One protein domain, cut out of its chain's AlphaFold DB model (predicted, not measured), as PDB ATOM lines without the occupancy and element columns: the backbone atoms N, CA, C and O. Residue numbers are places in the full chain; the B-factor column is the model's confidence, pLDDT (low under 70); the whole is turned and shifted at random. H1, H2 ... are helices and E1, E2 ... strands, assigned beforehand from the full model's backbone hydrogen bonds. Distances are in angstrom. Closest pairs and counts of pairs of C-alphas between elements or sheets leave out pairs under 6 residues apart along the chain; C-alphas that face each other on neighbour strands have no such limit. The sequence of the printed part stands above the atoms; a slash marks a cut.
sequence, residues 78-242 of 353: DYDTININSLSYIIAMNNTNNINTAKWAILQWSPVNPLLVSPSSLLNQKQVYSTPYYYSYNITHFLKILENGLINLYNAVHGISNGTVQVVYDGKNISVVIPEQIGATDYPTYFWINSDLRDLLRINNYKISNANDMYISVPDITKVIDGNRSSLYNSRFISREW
ATOM      1  N   ASP A  78     108.513 100.118 139.259       81.69
ATOM      2  CA  ASP A  78     108.682  99.776 137.846       81.69
ATOM      3  C   ASP A  78     108.449 100.971 136.900       81.69
ATOM      4  O   ASP A  78     108.788 100.904 135.717       81.69
ATOM      5  N   TYR A  79     107.878 102.069 137.404       85.75
ATOM      6  CA  TYR A  79     107.511 103.257 136.630       85.75
ATOM      7  C   TYR A  79     108.139 104.554 137.147       85.75
ATOM      8  O   TYR A  79     107.783 105.620 136.651       85.75
ATOM      9  N   ASP A  80     109.092 104.484 138.081       83.69
ATOM     10  CA  ASP A  80     109.723 105.662 138.705       83.69
ATOM     11  C   ASP A  80     110.511 106.542 137.716       83.69
ATOM     12  O   ASP A  80     110.907 107.663 138.040       83.69
ATOM     13  N   THR A  81     110.748 106.060 136.492       87.88
ATOM     14  CA  THR A  81     111.462 106.800 135.448       87.88
ATOM     15  C   THR A  81     110.749 106.743 134.099       87.88
ATOM     16  O   THR A  81     110.101 105.759 133.732       87.88
ATOM     17  N   ILE A  82     110.900 107.817 133.318       92.69
ATOM     18  CA  ILE A  82     110.484 107.837 131.914       92.69
ATOM     19  C   ILE A  82     111.560 107.171 131.064       92.69
ATOM     20  O   ILE A  82     112.724 107.560 131.091       92.69
ATOM     21  N   ASN A  83     111.146 106.202 130.254       92.75
ATOM     22  CA  ASN A  83     111.988 105.527 129.274       92.75
ATOM     23  C   ASN A  83     111.276 105.498 127.909       92.75
ATOM     24  O   ASN A  83     110.184 106.047 127.772       92.75
ATOM     25  N   ILE A  84     111.866 104.874 126.886       92.94
ATOM     26  CA  ILE A  84     111.305 104.800 125.520       92.94
ATOM     27  C   ILE A  84     109.901 104.173 125.445       92.94
ATOM     28  O   ILE A  84     109.116 104.525 124.574       92.94
ATOM     29  N   ASN A  85     109.515 103.352 126.412       94.38
ATOM     30  CA  ASN A  85     108.231 102.668 126.448       94.38
ATOM     31  C   ASN A  85     107.159 103.420 127.249       94.38
ATOM     32  O   ASN A  85     105.983 103.153 127.047       94.38
ATOM     33  N   SER A  86     107.505 104.415 128.073       95.31
ATOM     34  CA  SER A  86     106.520 105.158 128.883       95.31
ATOM     35  C   SER A  86     105.458 105.889 128.040       95.31
ATOM     36  O   SER A  86     105.770 106.811 127.282       95.31
ATOM     37  N   LEU A  87     104.193 105.511 128.173       95.75
ATOM     38  CA  LEU A  87     103.079 106.101 127.431       95.75
ATOM     39  C   LEU A  87     102.369 107.184 128.242       95.75
ATOM     40  O   LEU A  87     102.410 107.169 129.467       95.75
ATOM     41  N   SER A  88     101.658 108.093 127.575       94.62
ATOM     42  CA  SER A  88     100.867 109.139 128.249       94.62
ATOM     43  C   SER A  88      99.635 108.605 128.985       94.62
ATOM     44  O   SER A  88      98.885 109.376 129.569       94.62
ATOM     45  N   TYR A  89      99.399 107.294 128.955       96.19
ATOM     46  CA  TYR A  89      98.269 106.649 129.612       96.19
ATOM     47  C   TYR A  89      98.637 106.321 131.056       96.19
ATOM     48  O   TYR A  89      99.462 105.440 131.319       96.19
ATOM     49  N   ILE A  90      98.018 107.047 131.980       95.44
ATOM     50  CA  ILE A  90      98.294 106.956 133.412       95.44
ATOM     51  C   ILE A  90      97.059 106.401 134.102       95.44
ATOM     52  O   ILE A  90      95.932 106.852 133.876       95.44
ATOM     53  N   ILE A  91      97.296 105.415 134.956       96.00
ATOM     54  CA  ILE A  91      96.281 104.763 135.770       96.00
ATOM     55  C   ILE A  91      96.667 104.867 137.240       96.00
ATOM     56  O   ILE A  91      97.848 104.868 137.593       96.00
ATOM     57  N   ALA A  92      95.660 104.951 138.101       95.38
ATOM     58  CA  ALA A  92      95.852 104.888 139.540       95.38
ATOM     59  C   ALA A  92      94.804 103.981 140.178       95.38
ATOM     60  O   ALA A  92      93.690 103.843 139.667       95.38
ATOM     61  N   MET A  93      95.166 103.363 141.296       93.56
ATOM     62  CA  MET A  93      94.280 102.471 142.032       93.56
ATOM     63  C   MET A  93      94.468 102.638 143.534       93.56
ATOM     64  O   MET A  93      95.570 102.925 144.012       93.56
ATOM     65  N   ASN A  94      93.380 102.473 144.279       91.62
ATOM     66  CA  ASN A  94      93.391 102.530 145.732       91.62
ATOM     67  C   ASN A  94      92.201 101.759 146.318       91.62
ATOM     68  O   ASN A  94      91.193 101.555 145.646       91.62
ATOM     69  N   ASN A  95      92.296 101.384 147.589       88.50
ATOM     70  CA  ASN A  95      91.190 100.825 148.368       88.50
ATOM     71  C   ASN A  95      90.383 101.908 149.109       88.50
ATOM     72  O   ASN A  95      89.439 101.607 149.820       88.50
ATOM     73  N   THR A  96      90.725 103.186 148.962       87.12
ATOM     74  CA  THR A  96      89.935 104.309 149.486       87.12
ATOM     75  C   THR A  96      89.676 105.310 148.376       87.12
ATOM     76  O   THR A  96      90.474 105.413 147.446       87.12
ATOM     77  N   ASN A  97      88.589 106.085 148.463       87.38
ATOM     78  CA  ASN A  97      88.293 107.150 147.498       87.38
ATOM     79  C   ASN A  97      89.187 108.384 147.728       87.38
ATOM     80  O   ASN A  97      88.707 109.496 147.942       87.38
ATOM     81  N   ASN A  98      90.500 108.175 147.771       88.31
ATOM     82  CA  ASN A  98      91.494 109.212 147.971       88.31
ATOM     83  C   ASN A  98      92.645 108.996 146.991       88.31
ATOM     84  O   ASN A  98      93.466 108.094 147.148       88.31
ATOM     85  N   ILE A  99      92.710 109.849 145.974       88.94
ATOM     86  CA  ILE A  99      93.726 109.743 144.929       88.94
ATOM     87  C   ILE A  99      95.140 110.077 145.436       88.94
ATOM     88  O   ILE A  99      96.125 109.590 144.889       88.94
ATOM     89  N   ASN A 100      95.259 110.849 146.523       88.12
ATOM     90  CA  ASN A 100      96.556 111.277 147.061       88.12
ATOM     91  C   ASN A 100      97.354 110.121 147.679       88.12
ATOM     92  O   ASN A 100      98.574 110.200 147.768       88.12
ATOM     93  N   THR A 101      96.675 109.055 148.110       89.62
ATOM     94  CA  THR A 101      97.306 107.836 148.644       89.62
ATOM     95  C   THR A 101      97.265 106.673 147.655       89.62
ATOM     96  O   THR A 101      97.680 105.565 147.997       89.62
ATOM     97  N   ALA A 102      96.778 106.910 146.434       92.12
ATOM     98  CA  ALA A 102      96.707 105.890 145.402       92.12
ATOM     99  C   ALA A 102      98.103 105.451 144.946       92.12
ATOM    100  O   ALA A 102      99.079 106.206 145.017       92.12
ATOM    101  N   LYS A 103      98.177 104.223 144.436       94.12
ATOM    102  CA  LYS A 103      99.333 103.730 143.688       94.12
ATOM    103  C   LYS A 103      99.155 104.080 142.221       94.12
ATOM    104  O   LYS A 103      98.052 103.949 141.689       94.12
ATOM    105  N   TRP A 104     100.238 104.513 141.588       94.69
ATOM    106  CA  TRP A 104     100.225 105.014 140.218       94.69
ATOM    107  C   TRP A 104     101.044 104.121 139.298       94.69
ATOM    108  O   TRP A 104     102.097 103.608 139.682       94.69
ATOM    109  N   ALA A 105     100.561 103.966 138.070       95.38
ATOM    110  CA  ALA A 105     101.277 103.286 137.010       95.38
ATOM    111  C   ALA A 105     101.188 104.066 135.699       95.38
ATOM    112  O   ALA A 105     100.140 104.595 135.322       95.38
ATOM    113  N   ILE A 106     102.320 104.102 135.001       95.88
ATOM    114  CA  ILE A 106     102.445 104.629 133.647       95.88
ATOM    115  C   ILE A 106     102.470 103.418 132.723       95.88
ATOM    116  O   ILE A 106     103.372 102.587 132.835       95.88
ATOM    117  N   LEU A 107     101.502 103.304 131.808       96.19
ATOM    118  CA  LEU A 107     101.485 102.175 130.879       96.19
ATOM    119  C   LEU A 107     102.766 102.157 130.036       96.19
ATOM    120  O   LEU A 107     103.218 103.192 129.545       96.19
ATOM    121  N   GLN A 108     103.346 100.970 129.864       94.50
ATOM    122  CA  GLN A 108     104.587 100.776 129.118       94.50
ATOM    123  C   GLN A 108     104.295 100.081 127.798       94.50
ATOM    124  O   GLN A 108     103.689  99.011 127.760       94.50
ATOM    125  N   TRP A 109     104.750 100.687 126.711       95.56
ATOM    126  CA  TRP A 109     104.705 100.084 125.398       95.56
ATOM    127  C   TRP A 109     105.532  98.802 125.346       95.56
ATOM    128  O   TRP A 109     106.650  98.731 125.853       95.56
ATOM    129  N   SER A 110     104.989  97.806 124.665       92.75
ATOM    130  CA  SER A 110     105.729  96.645 124.193       92.75
ATOM    131  C   SER A 110     105.502  96.575 122.684       92.75
ATOM    132  O   SER A 110     104.373  96.797 122.260       92.75
ATOM    133  N   PRO A 111     106.521  96.367 121.839       91.44
ATOM    134  CA  PRO A 111     106.312  96.305 120.396       91.44
ATOM    135  C   PRO A 111     105.567  95.018 120.004       91.44
ATOM    136  O   PRO A 111     105.899  93.939 120.487       91.44
ATOM    137  N   VAL A 112     104.629  95.112 119.047       88.62
ATOM    138  CA  VAL A 112     103.903  93.939 118.502       88.62
ATOM    139  C   VAL A 112     104.873  92.875 117.989       88.62
ATOM    140  O   VAL A 112     104.671  91.682 118.194       88.62
ATOM    141  N   ASN A 113     105.923  93.314 117.290       85.94
ATOM    142  CA  ASN A 113     106.993  92.449 116.826       85.94
ATOM    143  C   ASN A 113     108.230  92.660 117.717       85.94
ATOM    144  O   ASN A 113     108.867  93.712 117.608       85.94
ATOM    145  N   PRO A 114     108.616  91.667 118.540       82.81
ATOM    146  CA  PRO A 114     109.750  91.789 119.454       82.81
ATOM    147  C   PRO A 114     111.105  91.892 118.738       82.81
ATOM    148  O   PRO A 114     112.095  92.253 119.364       82.81
ATOM    149  N   LEU A 115     111.166  91.600 117.433       86.12
ATOM    150  CA  LEU A 115     112.379  91.744 116.621       86.12
ATOM    151  C   LEU A 115     112.610  93.183 116.132       86.12
ATOM    152  O   LEU A 115     113.635  93.456 115.508       86.12
ATOM    153  N   LEU A 116     111.665  94.103 116.356       86.81
ATOM    154  CA  LEU A 116     111.857  95.504 115.992       86.81
ATOM    155  C   LEU A 116     112.870  96.161 116.927       86.81
ATOM    156  O   LEU A 116     112.742  96.113 118.148       86.81
ATOM    157  N   VAL A 117     113.856  96.829 116.329       85.94
ATOM    158  CA  VAL A 117     114.877  97.574 117.063       85.94
ATOM    159  C   VAL A 117     114.220  98.742 117.795       85.94
ATOM    160  O   VAL A 117     113.523  99.560 117.188       85.94
ATOM    161  N   SER A 118     114.449  98.811 119.104       88.12
ATOM    162  CA  SER A 118     114.012  99.930 119.927       88.12
ATOM    163  C   SER A 118     114.737 101.220 119.532       88.12
ATOM    164  O   SER A 118     115.934 101.175 119.233       88.12
ATOM    165  N   PRO A 119     114.069 102.383 119.586       89.31
ATOM    166  CA  PRO A 119     114.745 103.668 119.449       89.31
ATOM    167  C   PRO A 119     115.878 103.817 120.468       89.31
ATOM    168  O   PRO A 119     115.756 103.377 121.609       89.31
ATOM    169  N   SER A 120     116.969 104.468 120.065       86.19
ATOM    170  CA  SER A 120     118.130 104.712 120.932       86.19
ATOM    171  C   SER A 120     117.926 105.863 121.924       86.19
ATOM    172  O   SER A 120     118.722 106.022 122.847       86.19
ATOM    173  N   SER A 121     116.876 106.668 121.749       89.19
ATOM    174  CA  SER A 121     116.558 107.816 122.596       89.19
ATOM    175  C   SER A 121     115.049 108.027 122.729       89.19
ATOM    176  O   SER A 121     114.245 107.457 121.982       89.19
ATOM    177  N   LEU A 122     114.659 108.854 123.705       88.56
ATOM    178  CA  LEU A 122     113.283 109.324 123.843       88.56
ATOM    179  C   LEU A 122     112.878 110.102 122.589       88.56
ATOM    180  O   LEU A 122     113.512 111.091 122.222       88.56
ATOM    181  N   LEU A 123     111.811 109.639 121.947       87.31
ATOM    182  CA  LEU A 123     111.237 110.274 120.770       87.31
ATOM    183  C   LEU A 123     110.119 111.226 121.185       87.31
ATOM    184  O   LEU A 123     109.314 110.895 122.052       87.31
ATOM    185  N   ASN A 124     110.012 112.368 120.508       85.25
ATOM    186  CA  ASN A 124     108.811 113.189 120.615       85.25
ATOM    187  C   ASN A 124     107.624 112.516 119.892       85.25
ATOM    188  O   ASN A 124     107.798 111.606 119.078       85.25
ATOM    189  N   GLN A 125     106.402 113.001 120.139       85.00
ATOM    190  CA  GLN A 125     105.195 112.388 119.571       85.00
ATOM    191  C   GLN A 125     105.225 112.316 118.036       85.00
ATOM    192  O   GLN A 125     104.786 111.330 117.453       85.00
ATOM    193  N   LYS A 126     105.771 113.337 117.368       79.38
ATOM    194  CA  LYS A 126     105.873 113.384 115.902       79.38
ATOM    195  C   LYS A 126     106.768 112.269 115.358       79.38
ATOM    196  O   LYS A 126     106.412 111.620 114.379       79.38
ATOM    197  N   GLN A 127     107.897 112.011 116.009       83.56
ATOM    198  CA  GLN A 127     108.821 110.939 115.635       83.56
ATOM    199  C   GLN A 127     108.203 109.550 115.851       83.56
ATOM    200  O   GLN A 127     108.387 108.665 115.010       83.56
ATOM    201  N   VAL A 128     107.408 109.370 116.912       86.94
ATOM    202  CA  VAL A 128     106.684 108.118 117.203       86.94
ATOM    203  C   VAL A 128     105.778 107.699 116.037       86.94
ATOM    204  O   VAL A 128     105.832 106.541 115.625       86.94
ATOM    205  N   TYR A 129     105.053 108.637 115.413       82.56
ATOM    206  CA  TYR A 129     104.190 108.366 114.247       82.56
ATOM    207  C   TYR A 129     104.915 107.826 113.010       82.56
ATOM    208  O   TYR A 129     104.270 107.273 112.124       82.56
ATOM    209  N   SER A 130     106.235 107.992 112.934       79.50
ATOM    210  CA  SER A 130     107.062 107.543 111.806       79.50
ATOM    211  C   SER A 130     107.903 106.302 112.128       79.50
ATOM    212  O   SER A 130     108.663 105.820 111.279       79.50
ATOM    213  N   THR A 131     107.771 105.783 113.353       86.31
ATOM    214  CA  THR A 131     108.619 104.729 113.906       86.31
ATOM    215  C   THR A 131     107.818 103.430 114.065       86.31
ATOM    216  O   THR A 131     107.037 103.313 115.011       86.31
ATOM    217  N   PRO A 132     108.051 102.408 113.213       87.19
ATOM    218  CA  PRO A 132     107.288 101.153 113.231       87.19
ATOM    219  C   PRO A 132     107.300 100.391 114.560       87.19
ATOM    220  O   PRO A 132     106.411  99.583 114.800       87.19
ATOM    221  N   TYR A 133     108.284 100.651 115.427       91.69
ATOM    222  CA  TYR A 133     108.354 100.106 116.786       91.69
ATOM    223  C   TYR A 133     107.062 100.338 117.591       91.69
ATOM    224  O   TYR A 133     106.682  99.489 118.391       91.69
ATOM    225  N   TYR A 134     106.370 101.458 117.354       92.44
ATOM    226  CA  TYR A 134     105.163 101.860 118.089       92.44
ATOM    227  C   TYR A 134     103.849 101.510 117.384       92.44
ATOM    228  O   TYR A 134     102.783 101.953 117.801       92.44
ATOM    229  N   TYR A 135     103.898 100.753 116.291       90.69
ATOM    230  CA  TYR A 135     102.709 100.473 115.493       90.69
ATOM    231  C   TYR A 135     101.942  99.282 116.066       90.69
ATOM    232  O   TYR A 135     102.504  98.201 116.247       90.69
ATOM    233  N   SER A 136     100.643  99.470 116.303       90.12
ATOM    234  CA  SER A 136      99.697  98.389 116.579       90.12
ATOM    235  C   SER A 136      98.769  98.177 115.396       90.12
ATOM    236  O   SER A 136      98.179  99.135 114.904       90.12
ATOM    237  N   TYR A 137      98.559  96.925 115.000       85.44
ATOM    238  CA  TYR A 137      97.626  96.550 113.925       85.44
ATOM    239  C   TYR A 137      96.306  95.979 114.459       85.44
ATOM    240  O   TYR A 137      95.367  95.753 113.707       85.44
ATOM    241  N   ASN A 138      96.214  95.760 115.771       83.38
ATOM    242  CA  ASN A 138      94.987  95.372 116.455       83.38
ATOM    243  C   ASN A 138      94.868  96.120 117.787       83.38
ATOM    244  O   ASN A 138      95.857  96.635 118.323       83.38
ATOM    245  N   ILE A 139      93.652  96.190 118.326       85.44
ATOM    246  CA  ILE A 139      93.423  96.862 119.611       85.44
ATOM    247  C   ILE A 139      93.816  95.982 120.799       85.44
ATOM    248  O   ILE A 139      94.217  96.497 121.839       85.44
ATOM    249  N   THR A 140      93.731  94.657 120.644       88.38
ATOM    250  CA  THR A 140      93.983  93.682 121.715       88.38
ATOM    251  C   THR A 140      95.391  93.804 122.277       88.38
ATOM    252  O   THR A 140      95.598  93.594 123.464       88.38
ATOM    253  N   HIS A 141      96.352  94.206 121.448       91.00
ATOM    254  CA  HIS A 141      97.713  94.470 121.877       91.00
ATOM    255  C   HIS A 141      97.795  95.593 122.927       91.00
ATOM    256  O   HIS A 141      98.357  95.387 124.001       91.00
ATOM    257  N   PHE A 142      97.173  96.749 122.674       92.94
ATOM    258  CA  PHE A 142      97.137  97.830 123.663       92.94
ATOM    259  C   PHE A 142      96.285  97.464 124.885       92.94
ATOM    260  O   PHE A 142      96.663  97.769 126.013       92.94
ATOM    261  N   LEU A 143      95.166  96.761 124.689       93.88
ATOM    262  CA  LEU A 143      94.345  96.292 125.809       93.88
ATOM    263  C   LEU A 143      95.115  95.340 126.731       93.88
ATOM    264  O   LEU A 143      94.939  95.410 127.944       93.88
ATOM    265  N   LYS A 144      96.027  94.522 126.194       94.81
ATOM    266  CA  LYS A 144      96.907  93.678 127.007       94.81
ATOM    267  C   LYS A 144      97.920  94.492 127.817       94.81
ATOM    268  O   LYS A 144      98.206  94.141 128.957       94.81
ATOM    269  N   ILE A 145      98.434  95.595 127.263       95.25
ATOM    270  CA  ILE A 145      99.290  96.540 128.000       95.25
ATOM    271  C   ILE A 145      98.516  97.152 129.175       95.25
ATOM    272  O   ILE A 145      99.031  97.195 130.293       95.25
ATOM    273  N   LEU A 146      97.274  97.586 128.933       95.94
ATOM    274  CA  LEU A 146      96.394  98.095 129.983       95.94
ATOM    275  C   LEU A 146      96.123  97.030 131.055       95.94
ATOM    276  O   LEU A 146      96.268  97.323 132.237       95.94
ATOM    277  N   GLU A 147      95.770  95.807 130.654       95.88
ATOM    278  CA  GLU A 147      95.518  94.690 131.572       95.88
ATOM    279  C   GLU A 147      96.715  94.440 132.493       95.88
ATOM    280  O   GLU A 147      96.558  94.430 133.711       95.88
ATOM    281  N   ASN A 148      97.922  94.334 131.933       94.31
ATOM    282  CA  ASN A 148      99.140  94.125 132.715       94.31
ATOM    283  C   ASN A 148      99.399  95.286 133.694       94.31
ATOM    284  O   ASN A 148      99.756  95.052 134.848       94.31
ATOM    285  N   GLY A 149      99.181  96.535 133.263       94.75
ATOM    286  CA  GLY A 149      99.303  97.704 134.138       94.75
ATOM    287  C   GLY A 149      98.308  97.679 135.302       94.75
ATOM    288  O   GLY A 149      98.671  97.990 136.438       94.75
ATOM    289  N   LEU A 150      97.067  97.258 135.046       94.81
ATOM    290  CA  LEU A 150      96.045  97.121 136.083       94.81
ATOM    291  C   LEU A 150      96.332  95.961 137.039       94.81
ATOM    292  O   LEU A 150      96.119  96.124 138.237       94.81
ATOM    293  N   ILE A 151      96.835  94.824 136.546       93.62
ATOM    294  CA  ILE A 151      97.270  93.698 137.389       93.62
ATOM    295  C   ILE A 151      98.374  94.158 138.348       93.62
ATOM    296  O   ILE A 151      98.279  93.909 139.548       93.62
ATOM    297  N   ASN A 152      99.381  94.881 137.846       92.31
ATOM    298  CA  ASN A 152     100.475  95.400 138.671       92.31
ATOM    299  C   ASN A 152      99.971  96.358 139.757       92.31
ATOM    300  O   ASN A 152     100.368  96.243 140.917       92.31
ATOM    301  N   LEU A 153      99.061  97.272 139.407       93.31
ATOM    302  CA  LEU A 153      98.437  98.159 140.389       93.31
ATOM    303  C   LEU A 153      97.607  97.399 141.419       93.31
ATOM    304  O   LEU A 153      97.729  97.670 142.611       93.31
ATOM    305  N   TYR A 154      96.790  96.448 140.975       91.75
ATOM    306  CA  TYR A 154      95.958  95.637 141.856       91.75
ATOM    307  C   TYR A 154      96.817  94.875 142.870       91.75
ATOM    308  O   TYR A 154      96.577  94.948 144.073       91.75
ATOM    309  N   ASN A 155      97.882  94.232 142.394       90.62
ATOM    310  CA  ASN A 155      98.875  93.559 143.222       90.62
ATOM    311  C   ASN A 155      99.520  94.507 144.245       90.62
ATOM    312  O   ASN A 155      99.619  94.163 145.422       90.62
ATOM    313  N   ALA A 156      99.904  95.716 143.826       90.25
ATOM    314  CA  ALA A 156     100.535  96.709 144.694       90.25
ATOM    315  C   ALA A 156      99.587  97.292 145.757       90.25
ATOM    316  O   ALA A 156     100.022  97.580 146.871       90.25
ATOM    317  N   VAL A 157      98.306  97.481 145.428       90.19
ATOM    318  CA  VAL A 157      97.285  97.993 146.360       90.19
ATOM    319  C   VAL A 157      96.899  96.934 147.390       90.19
ATOM    320  O   VAL A 157      96.733  97.257 148.564       90.19
ATOM    321  N   HIS A 158      96.786  95.676 146.962       86.19
ATOM    322  CA  HIS A 158      96.297  94.576 147.799       86.19
ATOM    323  C   HIS A 158      97.403  93.715 148.421       86.19
ATOM    324  O   HIS A 158      97.108  92.799 149.184       86.19
ATOM    325  N   GLY A 159      98.674  93.984 148.110       85.00
ATOM    326  CA  GLY A 159      99.815  93.240 148.651       85.00
ATOM    327  C   GLY A 159      99.857  91.769 148.220       85.00
ATOM    328  O   GLY A 159     100.285  90.916 148.996       85.00
ATOM    329  N   ILE A 160      99.398  91.457 147.005       82.12
ATOM    330  CA  ILE A 160      99.365  90.094 146.446       82.12
ATOM    331  C   ILE A 160     100.228  89.995 145.183       82.12
ATOM    332  O   ILE A 160     100.549  91.006 144.571       82.12
ATOM    333  N   SER A 161     100.589  88.781 144.758       72.00
ATOM    334  CA  SER A 161     101.455  88.564 143.587       72.00
ATOM    335  C   SER A 161     100.730  88.096 142.316       72.00
ATOM    336  O   SER A 161     101.290  88.228 141.233       72.00
ATOM    337  N   ASN A 162      99.491  87.597 142.415       72.19
ATOM    338  CA  ASN A 162      98.766  86.954 141.305       72.19
ATOM    339  C   ASN A 162      97.306  87.442 141.180       72.19
ATOM    340  O   ASN A 162      96.368  86.646 141.216       72.19
ATOM    341  N   GLY A 163      97.096  88.754 141.077       71.12
ATOM    342  CA  GLY A 163      95.784  89.337 140.789       71.12
ATOM    343  C   GLY A 163      95.208  88.912 139.433       71.12
ATOM    344  O   GLY A 163      95.945  88.566 138.513       71.12
ATOM    345  N   THR A 164      93.879  88.960 139.301       80.50
ATOM    346  CA  THR A 164      93.134  88.437 138.138       80.50
ATOM    347  C   THR A 164      92.346  89.509 137.378       80.50
ATOM    348  O   THR A 164      91.268  89.228 136.857       80.50
ATOM    349  N   VAL A 165      92.853  90.747 137.299       90.12
ATOM    350  CA  VAL A 165      92.216  91.785 136.465       90.12
ATOM    351  C   VAL A 165      92.170  91.323 135.006       90.12
ATOM    352  O   VAL A 165      93.158  90.801 134.494       90.12
ATOM    353  N   GLN A 166      91.033  91.533 134.343       92.56
ATOM    354  CA  GLN A 166      90.842  91.184 132.933       92.56
ATOM    355  C   GLN A 166      90.394  92.394 132.117       92.56
ATOM    356  O   GLN A 166      89.555  93.179 132.563       92.56
ATOM    357  N   VAL A 167      90.914  92.514 130.897       93.00
ATOM    358  CA  VAL A 167      90.468  93.486 129.895       93.00
ATOM    359  C   VAL A 167      90.067  92.734 128.630       93.00
ATOM    360  O   VAL A 167      90.900  92.173 127.922       93.00
ATOM    361  N   VAL A 168      88.772  92.734 128.328       89.88
ATOM    362  CA  VAL A 168      88.180  91.935 127.250       89.88
ATOM    363  C   VAL A 168      87.659  92.839 126.140       89.88
ATOM    364  O   VAL A 168      87.036  93.865 126.405       89.88
ATOM    365  N   TYR A 169      87.878  92.426 124.892       87.94
ATOM    366  CA  TYR A 169      87.246  93.007 123.712       87.94
ATOM    367  C   TYR A 169      86.474  91.939 122.943       87.94
ATOM    368  O   TYR A 169      87.055  90.936 122.531       87.94
ATOM    369  N   ASP A 170      85.181  92.170 122.727       83.38
ATOM    370  CA  ASP A 170      84.273  91.230 122.049       83.38
ATOM    371  C   ASP A 170      84.021  91.579 120.564       83.38
ATOM    372  O   ASP A 170      83.162  90.982 119.915       83.38
ATOM    373  N   GLY A 171      84.736  92.573 120.020       80.06
ATOM    374  CA  GLY A 171      84.492  93.119 118.679       80.06
ATOM    375  C   GLY A 171      83.605  94.370 118.652       80.06
ATOM    376  O   GLY A 171      83.528  95.042 117.624       80.06
ATOM    377  N   LYS A 172      82.931  94.705 119.759       84.06
ATOM    378  CA  LYS A 172      82.014  95.855 119.869       84.06
ATOM    379  C   LYS A 172      82.203  96.669 121.142       84.06
ATOM    380  O   LYS A 172      81.966  97.875 121.124       84.06
ATOM    381  N   ASN A 173      82.606  96.031 122.228       85.69
ATOM    382  CA  ASN A 173      82.730  96.616 123.548       85.69
ATOM    383  C   ASN A 173      84.076  96.254 124.160       85.69
ATOM    384  O   ASN A 173      84.600  95.162 123.944       85.69
ATOM    385  N   ILE A 174      84.600  97.175 124.962       89.56
ATOM    386  CA  ILE A 174      85.726  96.929 125.855       89.56
ATOM    387  C   ILE A 174      85.155  96.781 127.263       89.56
ATOM    388  O   ILE A 174      84.343  97.600 127.690       89.56
ATOM    389  N   SER A 175      85.571  95.735 127.967       91.19
ATOM    390  CA  SER A 175      85.182  95.459 129.349       91.19
ATOM    391  C   SER A 175      86.425  95.363 130.220       91.19
ATOM    392  O   SER A 175      87.331  94.602 129.896       91.19
ATOM    393  N   VAL A 176      86.465  96.098 131.328       92.88
ATOM    394  CA  VAL A 176      87.480  95.952 132.379       92.88
ATOM    395  C   VAL A 176      86.822  95.294 133.583       92.88
ATOM    396  O   VAL A 176      85.776  95.748 134.047       92.88
ATOM    397  N   VAL A 177      87.425  94.222 134.082       91.00
ATOM    398  CA  VAL A 177      86.934  93.445 135.220       91.00
ATOM    399  C   VAL A 177      87.965  93.524 136.332       91.00
ATOM    400  O   VAL A 177      89.062  92.985 136.193       91.00
ATOM    401  N   ILE A 178      87.614  94.186 137.432       89.62
ATOM    402  CA  ILE A 178      88.471  94.286 138.615       89.62
ATOM    403  C   ILE A 178      87.837  93.447 139.730       89.62
ATOM    404  O   ILE A 178      86.719  93.763 140.149       89.62
ATOM    405  N   PRO A 179      88.500  92.379 140.204       85.31
ATOM    406  CA  PRO A 179      88.002  91.604 141.332       85.31
ATOM    407  C   PRO A 179      88.027  92.445 142.615       85.31
ATOM    408  O   PRO A 179      88.887  93.298 142.809       85.31
ATOM    409  N   GLU A 180      87.076  92.200 143.503       77.94
ATOM    410  CA  GLU A 180      87.045  92.733 144.860       77.94
ATOM    411  C   GLU A 180      87.583  91.645 145.798       77.94
ATOM    412  O   GLU A 180      87.175  90.483 145.708       77.94
ATOM    413  N   GLN A 181      88.522  91.986 146.688       68.62
ATOM    414  CA  GLN A 181      89.021  91.012 147.658       68.62
ATOM    415  C   GLN A 181      87.911  90.602 148.630       68.62
ATOM    416  O   GLN A 181      87.316  91.432 149.316       68.62
ATOM    417  N   ILE A 182      87.676  89.294 148.736       54.78
ATOM    418  CA  ILE A 182      86.816  88.723 149.770       54.78
ATOM    419  C   ILE A 182      87.632  88.620 151.064       54.78
ATOM    420  O   ILE A 182      88.607  87.874 151.123       54.78
ATOM    421  N   GLY A 183      87.214  89.335 152.113       52.97
ATOM    422  CA  GLY A 183      87.672  89.097 153.490       52.97
ATOM    423  C   GLY A 183      88.542  90.177 154.141       52.97
ATOM    424  O   GLY A 183      88.804  90.074 155.337       52.97
ATOM    425  N   ALA A 184      88.934  91.236 153.432       45.72
ATOM    426  CA  ALA A 184      89.577  92.409 154.026       45.72
ATOM    427  C   ALA A 184      88.668  93.625 153.832       45.72
ATOM    428  O   ALA A 184      88.657  94.183 152.747       45.72
ATOM    429  N   THR A 185      87.882  93.974 154.864       45.97
ATOM    430  CA  THR A 185      87.073  95.209 155.020       45.97
ATOM    431  C   THR A 185      86.463  95.784 153.735       45.97
ATOM    432  O   THR A 185      87.216  96.378 152.984       45.97
ATOM    433  N   ASP A 186      85.135  95.669 153.569       52.56
ATOM    434  CA  ASP A 186      84.133  96.279 152.642       52.56
ATOM    435  C   ASP A 186      84.474  97.493 151.732       52.56
ATOM    436  O   ASP A 186      83.584  98.239 151.312       52.56
ATOM    437  N   TYR A 187      85.726  97.739 151.386       61.16
ATOM    438  CA  TYR A 187      86.152  98.907 150.656       61.16
ATOM    439  C   TYR A 187      86.240  98.564 149.171       61.16
ATOM    440  O   TYR A 187      87.006  97.677 148.778       61.16
ATOM    441  N   PRO A 188      85.466  99.253 148.319       74.94
ATOM    442  CA  PRO A 188      85.548  99.047 146.886       74.94
ATOM    443  C   PRO A 188      86.948  99.425 146.384       74.94
ATOM    444  O   PRO A 188      87.580 100.361 146.878       74.94
ATOM    445  N   THR A 189      87.434  98.702 145.376       85.75
ATOM    446  CA  THR A 189      88.655  99.101 144.667       85.75
ATOM    447  C   THR A 189      88.310 100.257 143.737       85.75
ATOM    448  O   THR A 189      87.507 100.116 142.818       85.75
ATOM    449  N   TYR A 190      88.916 101.412 143.981       88.94
ATOM    450  CA  TYR A 190      88.753 102.595 143.154       88.94
ATOM    451  C   TYR A 190      89.823 102.624 142.069       88.94
ATOM    452  O   TYR A 190      91.003 102.384 142.333       88.94
ATOM    453  N   PHE A 191      89.396 102.941 140.852       91.50
ATOM    454  CA  PHE A 191      90.224 102.953 139.654       91.50
ATOM    455  C   PHE A 191      90.105 104.310 138.961       91.50
ATOM    456  O   PHE A 191      89.003 104.741 138.617       91.50
ATOM    457  N   TRP A 192      91.235 104.974 138.735       93.94
ATOM    458  CA  TRP A 192      91.303 106.241 138.016       93.94
ATOM    459  C   TRP A 192      92.099 106.110 136.727       93.94
ATOM    460  O   TRP A 192      93.101 105.398 136.664       93.94
ATOM    461  N   ILE A 193      91.679 106.882 135.733       94.94
ATOM    462  CA  ILE A 193      92.338 107.023 134.436       94.94
ATOM    463  C   ILE A 193      92.567 108.499 134.130       94.94
ATOM    464  O   ILE A 193      91.767 109.346 134.539       94.94
ATOM    465  N   ASN A 194      93.633 108.821 133.401       94.44
ATOM    466  CA  ASN A 194      93.825 110.176 132.893       94.44
ATOM    467  C   ASN A 194      92.970 110.458 131.645       94.44
ATOM    468  O   ASN A 194      92.353 109.549 131.080       94.44
ATOM    469  N   SER A 195      92.934 111.720 131.204       91.50
ATOM    470  CA  SER A 195      92.155 112.146 130.029       91.50
ATOM    471  C   SER A 195      92.486 111.361 128.753       91.50
ATOM    472  O   SER A 195      91.573 110.918 128.057       91.50
ATOM    473  N   ASP A 196      93.770 111.108 128.484       91.44
ATOM    474  CA  ASP A 196      94.205 110.385 127.286       91.44
ATOM    475  C   ASP A 196      93.653 108.955 127.229       91.44
ATOM    476  O   ASP A 196      93.204 108.495 126.177       91.44
ATOM    477  N   LEU A 197      93.667 108.236 128.356       93.19
ATOM    478  CA  LEU A 197      93.121 106.881 128.419       93.19
ATOM    479  C   LEU A 197      91.587 106.887 128.457       93.19
ATOM    480  O   LEU A 197      90.946 106.002 127.886       93.19
ATOM    481  N   ARG A 198      90.988 107.905 129.082       90.81
ATOM    482  CA  ARG A 198      89.538 108.130 129.085       90.81
ATOM    483  C   ARG A 198      88.981 108.281 127.678       90.81
ATOM    484  O   ARG A 198      87.938 107.695 127.396       90.81
ATOM    485  N   ASP A 199      89.645 109.031 126.809       87.38
ATOM    486  CA  ASP A 199      89.158 109.255 125.447       87.38
ATOM    487  C   ASP A 199      89.182 107.968 124.607       87.38
ATOM    488  O   ASP A 199      88.270 107.745 123.806       87.38
ATOM    489  N   LEU A 200      90.155 107.081 124.858       88.00
ATOM    490  CA  LEU A 200      90.254 105.764 124.220       88.00
ATOM    491  C   LEU A 200      89.223 104.764 124.746       88.00
ATOM    492  O   LEU A 200      88.549 104.093 123.960       88.00
ATOM    493  N   LEU A 201      89.131 104.633 126.073       87.56
ATOM    494  CA  LEU A 201      88.303 103.614 126.708       87.56
ATOM    495  C   LEU A 201      86.847 104.027 126.789       87.56
ATOM    496  O   LEU A 201      86.003 103.161 126.663       87.56
ATOM    497  N   ARG A 202      86.536 105.306 127.012       84.75
ATOM    498  CA  ARG A 202      85.177 105.851 127.195       84.75
ATOM    499  C   ARG A 202      84.297 105.136 128.231       84.75
ATOM    500  O   ARG A 202      83.075 105.216 128.153       84.75
ATOM    501  N   ILE A 203      84.908 104.472 129.209       85.06
ATOM    502  CA  ILE A 203      84.188 103.912 130.358       85.06
ATOM    503  C   ILE A 203      83.539 105.029 131.175       85.06
ATOM    504  O   ILE A 203      84.040 106.157 131.190       85.06
ATOM    505  N   ASN A 204      82.442 104.724 131.867       85.25
ATOM    506  CA  ASN A 204      81.767 105.689 132.730       85.25
ATOM    507  C   ASN A 204      82.729 106.238 133.788       85.25
ATOM    508  O   ASN A 204      83.428 105.488 134.469       85.25
ATOM    509  N   ASN A 205      82.796 107.562 133.901       88.94
ATOM    510  CA  ASN A 205      83.697 108.241 134.822       88.94
ATOM    511  C   ASN A 205      83.178 109.631 135.193       88.94
ATOM    512  O   ASN A 205      82.343 110.204 134.491       88.94
ATOM    513  N   TYR A 206      83.713 110.194 136.274       87.31
ATOM    514  CA  TYR A 206      83.526 111.602 136.606       87.31
ATOM    515  C   TYR A 206      84.838 112.244 137.057       87.31
ATOM    516  O   TYR A 206      85.758 111.580 137.539       87.31
ATOM    517  N   LYS A 207      84.937 113.561 136.865       83.69
ATOM    518  CA  LYS A 207      86.093 114.335 137.314       83.69
ATOM    519  C   LYS A 207      85.965 114.616 138.806       83.69
ATOM    520  O   LYS A 207      84.904 115.046 139.257       83.69
ATOM    521  N   ILE A 208      87.045 114.429 139.559       75.62
ATOM    522  CA  ILE A 208      87.113 114.889 140.949       75.62
ATOM    523  C   ILE A 208      87.735 116.289 140.949       75.62
ATOM    524  O   ILE A 208      88.749 116.519 140.294       75.62
ATOM    525  N   SER A 209      87.117 117.242 141.646       67.44
ATOM    526  CA  SER A 209      87.467 118.674 141.607       67.44
ATOM    527  C   SER A 209      88.914 118.999 142.003       67.44
ATOM    528  O   SER A 209      89.432 120.039 141.611       67.44
ATOM    529  N   ASN A 210      89.572 118.112 142.743       68.50
ATOM    530  CA  ASN A 210      90.951 118.220 143.223       68.50
ATOM    531  C   ASN A 210      91.950 117.323 142.461       68.50
ATOM    532  O   ASN A 210      93.132 117.322 142.793       68.50
ATOM    533  N   ALA A 211      91.507 116.580 141.443       64.38
ATOM    534  CA  ALA A 211      92.369 115.745 140.617       64.38
ATOM    535  C   ALA A 211      92.605 116.430 139.258       64.38
ATOM    536  O   ALA A 211      91.718 116.458 138.404       64.38
ATOM    537  N   ASN A 212      93.799 117.013 139.080       75.50
ATOM    538  CA  ASN A 212      94.145 117.902 137.959       75.50
ATOM    539  C   ASN A 212      93.728 117.341 136.581       75.50
ATOM    540  O   ASN A 212      93.059 118.047 135.820       75.50
ATOM    541  N   ASP A 213      94.001 116.060 136.305       89.00
ATOM    542  CA  ASP A 213      93.574 115.390 135.063       89.00
ATOM    543  C   ASP A 213      93.176 113.909 135.233       89.00
ATOM    544  O   ASP A 213      93.223 113.123 134.290       89.00
ATOM    545  N   MET A 214      92.773 113.504 136.440       92.25
ATOM    546  CA  MET A 214      92.342 112.126 136.695       92.25
ATOM    547  C   MET A 214      90.831 112.038 136.881       92.25
ATOM    548  O   MET A 214      90.205 112.863 137.551       92.25
ATOM    549  N   TYR A 215      90.263 110.985 136.309       93.44
ATOM    550  CA  TYR A 215      88.840 110.689 136.316       93.44
ATOM    551  C   TYR A 215      88.637 109.364 137.021       93.44
ATOM    552  O   TYR A 215      89.297 108.376 136.696       93.44
ATOM    553  N   ILE A 216      87.737 109.349 137.993       92.00
ATOM    554  CA  ILE A 216      87.392 108.115 138.687       92.00
ATOM    555  C   ILE A 216      86.411 107.324 137.838       92.00
ATOM    556  O   ILE A 216      85.419 107.871 137.354       92.00
ATOM    557  N   SER A 217      86.714 106.049 137.639       91.75
ATOM    558  CA  SER A 217      85.890 105.133 136.863       91.75
ATOM    559  C   SER A 217      84.742 104.627 137.726       91.75
ATOM    560  O   SER A 217      84.940 104.235 138.877       91.75
ATOM    561  N   VAL A 218      83.540 104.617 137.160       88.31
ATOM    562  CA  VAL A 218      82.321 104.142 137.818       88.31
ATOM    563  C   VAL A 218      81.978 102.770 137.245       88.31
ATOM    564  O   VAL A 218      81.831 102.667 136.025       88.31
ATOM    565  N   PRO A 219      81.875 101.716 138.074       87.38
ATOM    566  CA  PRO A 219      81.475 100.407 137.582       87.38
ATOM    567  C   PRO A 219      80.009 100.445 137.142       87.38
ATOM    568  O   PRO A 219      79.168 101.040 137.813       87.38
ATOM    569  N   ASP A 220      79.695  99.781 136.032       83.69
ATOM    570  CA  ASP A 220      78.312  99.646 135.564       83.69
ATOM    571  C   ASP A 220      77.549  98.626 136.409       83.69
ATOM    572  O   ASP A 220      76.363  98.783 136.692       83.69
ATOM    573  N   ILE A 221      78.234  97.536 136.764       81.69
ATOM    574  CA  ILE A 221      77.672  96.399 137.486       81.69
ATOM    575  C   ILE A 221      78.743  95.852 138.425       81.69
ATOM    576  O   ILE A 221      79.888  95.641 138.022       81.69
ATOM    577  N   THR A 222      78.343  95.525 139.649       76.62
ATOM    578  CA  THR A 222      79.119  94.652 140.530       76.62
ATOM    579  C   THR A 222      78.464  93.273 140.535       76.62
ATOM    580  O   THR A 222      77.294  93.148 140.895       76.62
ATOM    581  N   LYS A 223      79.187  92.233 140.113       74.25
ATOM    582  CA  LYS A 223      78.667  90.856 140.016       74.25
ATOM    583  C   LYS A 223      79.656  89.847 140.585       74.25
ATOM    584  O   LYS A 223      80.844  90.130 140.664       74.25
ATOM    585  N   VAL A 224      79.176  88.668 140.964       70.38
ATOM    586  CA  VAL A 224      80.046  87.552 141.356       70.38
ATOM    587  C   VAL A 224      80.480  86.811 140.090       70.38
ATOM    588  O   VAL A 224      79.632  86.331 139.341       70.38
ATOM    589  N   ILE A 225      81.786  86.754 139.836       65.81
ATOM    590  CA  ILE A 225      82.421  86.021 138.733       65.81
ATOM    591  C   ILE A 225      83.360  85.005 139.371       65.81
ATOM    592  O   ILE A 225      84.191  85.382 140.193       65.81
ATOM    593  N   ASP A 226      83.196  83.725 139.042       65.06
ATOM    594  CA  ASP A 226      84.030  82.632 139.566       65.06
ATOM    595  C   ASP A 226      84.151  82.630 141.105       65.06
ATOM    596  O   ASP A 226      85.203  82.360 141.676       65.06
ATOM    597  N   GLY A 227      83.054  82.974 141.790       64.88
ATOM    598  CA  GLY A 227      82.986  83.048 143.254       64.88
ATOM    599  C   GLY A 227      83.507  84.352 143.869       64.88
ATOM    600  O   GLY A 227      83.284  84.570 145.056       64.88
ATOM    601  N   ASN A 228      84.102  85.252 143.079       69.81
ATOM    602  CA  ASN A 228      84.620  86.542 143.535       69.81
ATOM    603  C   ASN A 228      83.712  87.695 143.109       69.81
ATOM    604  O   ASN A 228      83.354  87.829 141.936       69.81
ATOM    605  N   ARG A 229      83.360  88.579 144.047       78.69
ATOM    606  CA  ARG A 229      82.698  89.841 143.698       78.69
ATOM    607  C   ARG A 229      83.649  90.653 142.815       78.69
ATOM    608  O   ARG A 229      84.843  90.677 143.067       78.69
ATOM    609  N   SER A 230      83.149  91.229 141.733       83.38
ATOM    610  CA  SER A 230      83.947  91.936 140.734       83.38
ATOM    611  C   SER A 230      83.194  93.156 140.233       83.38
ATOM    612  O   SER A 230      81.993  93.083 139.954       83.38
ATOM    613  N   SER A 231      83.917  94.256 140.080       88.31
ATOM    614  CA  SER A 231      83.437  95.489 139.472       88.31
ATOM    615  C   SER A 231      83.720  95.467 137.968       88.31
ATOM    616  O   SER A 231      84.852  95.241 137.533       88.31
ATOM    617  N   LEU A 232      82.666  95.657 137.172       89.25
ATOM    618  CA  LEU A 232      82.704  95.638 135.712       89.25
ATOM    619  C   LEU A 232      82.545  97.057 135.162       89.25
ATOM    620  O   LEU A 232      81.563  97.732 135.466       89.25
ATOM    621  N   TYR A 233      83.472  97.464 134.299       91.56
ATOM    622  CA  TYR A 233      83.449  98.738 133.585       91.56
ATOM    623  C   TYR A 233      83.351  98.450 132.094       91.56
ATOM    624  O   TYR A 233      84.293  97.912 131.509       91.56
ATOM    625  N   ASN A 234      82.229  98.788 131.470       88.62
ATOM    626  CA  ASN A 234      82.029  98.581 130.046       88.62
ATOM    627  C   ASN A 234      82.111  99.898 129.295       88.62
ATOM    628  O   ASN A 234      81.820 100.985 129.797       88.62
ATOM    629  N   SER A 235      82.472  99.773 128.031       87.31
ATOM    630  CA  SER A 235      82.365 100.858 127.086       87.31
ATOM    631  C   SER A 235      82.135 100.336 125.687       87.31
ATOM    632  O   SER A 235      82.648  99.285 125.293       87.31
ATOM    633  N   ARG A 236      81.397 101.126 124.913       84.12
ATOM    634  CA  ARG A 236      81.277 100.914 123.482       84.12
ATOM    635  C   ARG A 236      82.602 101.257 122.810       84.12
ATOM    636  O   ARG A 236      83.142 102.347 122.986       84.12
ATOM    637  N   PHE A 237      83.072 100.358 121.958       81.69
ATOM    638  CA  PHE A 237      84.224 100.613 121.114       81.69
ATOM    639  C   PHE A 237      83.923 101.710 120.083       81.69
ATOM    640  O   PHE A 237      82.898 101.676 119.394       81.69
ATOM    641  N   ILE A 238      84.823 102.690 119.965       80.44
ATOM    642  CA  ILE A 238      84.678 103.826 119.050       80.44
ATOM    643  C   ILE A 238      85.930 103.920 118.187       80.44
ATOM    644  O   ILE A 238      86.931 104.510 118.580       80.44
ATOM    645  N   SER A 239      85.849 103.364 116.979       73.69
ATOM    646  CA  SER A 239      86.969 103.236 116.039       73.69
ATOM    647  C   SER A 239      87.759 104.529 115.820       73.69
ATOM    648  O   SER A 239      88.986 104.491 115.811       73.69
ATOM    649  N   ARG A 240      87.088 105.685 115.706       76.81
ATOM    650  CA  ARG A 240      87.749 106.982 115.461       76.81
ATOM    651  C   ARG A 240      88.775 107.391 116.526       76.81
ATOM    652  O   ARG A 240      89.690 108.143 116.211       76.81
ATOM    653  N   GLU A 241      88.637 106.912 117.763       79.81
ATOM    654  CA  GLU A 241      89.595 107.232 118.833       79.81
ATOM    655  C   GLU A 241      90.864 106.383 118.728       79.81
ATOM    656  O   GLU A 241      91.921 106.778 119.206       79.81
ATOM    657  N   TRP A 242      90.768 105.231 118.062       83.38
ATOM    658  CA  TRP A 242      91.844 104.251 117.960       83.38
ATOM    659  C   TRP A 242      92.639 104.392 116.671       83.38
ATOM    660  O   TRP A 242      93.838 104.151 116.687       83.38
TER     661      TRP A 242
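What this domain is: This is residues 78 to 242 of the 353 residues of an uncharacterized protein of Candidatus Dependentiae bacterium (UniProt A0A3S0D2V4). Two twisted sheets stand at an angle to each other, and the long helix H2 fills the space between them, running along E2 and E1 of one sheet and E3 of the other. The short H3 also lies between the sheets, while residues 109 to 138, with H1 among them, make a loop that reaches out at one end. The printed part has 165 residues, with four named helices and nine named strands in the order E1 E2 H1 H2 E3 E4 E5 H3 E6 E7 E8 E9 H4. The sheets run E2 E1 E5 E7 E6 and E3 E4 E9 E8, both all antiparallel, and the class is mixed, helices and strands. The whole is compact, with a radius of gyration of the C-alphas of 16.2 A, and spans 48 by 34 by 33 A.

Where its parts are: E1, residues 86 to 94, begins with C-alpha 86 at (106.520, 105.158, 128.883), measures 21.5 A and bends by 74 degrees at residue 89. E2 is residues 103 to 108, 15.8 A long. H1 is residues 125 to 128. H2, residues 139 to 158, is the longest helix at 28.4 A, from C-alpha 139 at (93.423, 96.862, 119.611) to C-alpha 158 at (96.297, 94.576, 147.799). E3 is residues 166 to 169 and E4 residues 173 to 179, the latter 19.2 A long. E5, residues 190 to 194, measures 13.7 A and is followed directly by H3, residues 195 to 201. E6 is residues 205 to 207, E7 residues 214 to 217 and E8 residues 221 to 225. E9, residues 228 to 236, measures 24.9 A. H4, residues 239 to 242, ends with C-alpha 242 at (91.844, 104.251, 117.960).

How they stand to each other: In the five-stranded sheet, E1 and E2 form a hairpin, with N 91 and O 105 at 3.0 A. E1 also neighbours E5, with N 192 and O 92 at 2.9 A. E5 neighbours E7, with N 215 and O 193 at 2.8 A, and E6 and E7 form a hairpin, with N 216 and O 206 at 3.0 A. E5, H3 and E6 make a split strand-helix-strand unit, two strands running the same way with E7 between them, and its crossover is right-handed. H2 and H3 are on the same face of this sheet, an arrangement in two layers. H2 lies over E2 and E1 at a height of 8.5 A; its closest C-alphas to E2 are those of Gly 149 and Leu 107, 5.9 A apart. H3 has a height of 6.9 A; its closest C-alphas to E1 are those of Leu 197 and Tyr 89, 5.3 A apart. In the other sheet, which is strongly twisted, N 168 and O 175 of the hairpin E3 and E4 are 2.8 A apart, N 176 and O 233 of E4 and E9 2.8 A, and N 230 and O 223 of the hairpin E8 and E9 2.8 A. H2 is on this sheet too, over E3 at a height of 8.3 A; the closest C-alphas are those of Glu 147 and Val 167, 5.5 A apart. H2 and H3 are apart. H3 and H4 only just touch, with 3 pairs of C-alphas within 8 A, the closest those of Leu 200 and Glu 241 at 5.6 A. H1 is on neither sheet. Every O i to N i+4 pair is within hydrogen-bond range in H2, and 2 of 3 are in H3; H1 and H4 are too short for such a pair.

The domain as a whole: The C-alphas farthest apart are those of Ser 130 and Gly 183, at 49.5 A. The printed part has no cut. The link from E2 to H1, 16 residues, is long. The mean pLDDT of the printed part is 85.6, and it is under 70 at residues 181 to 187, 209 to 211 and 225 to 228.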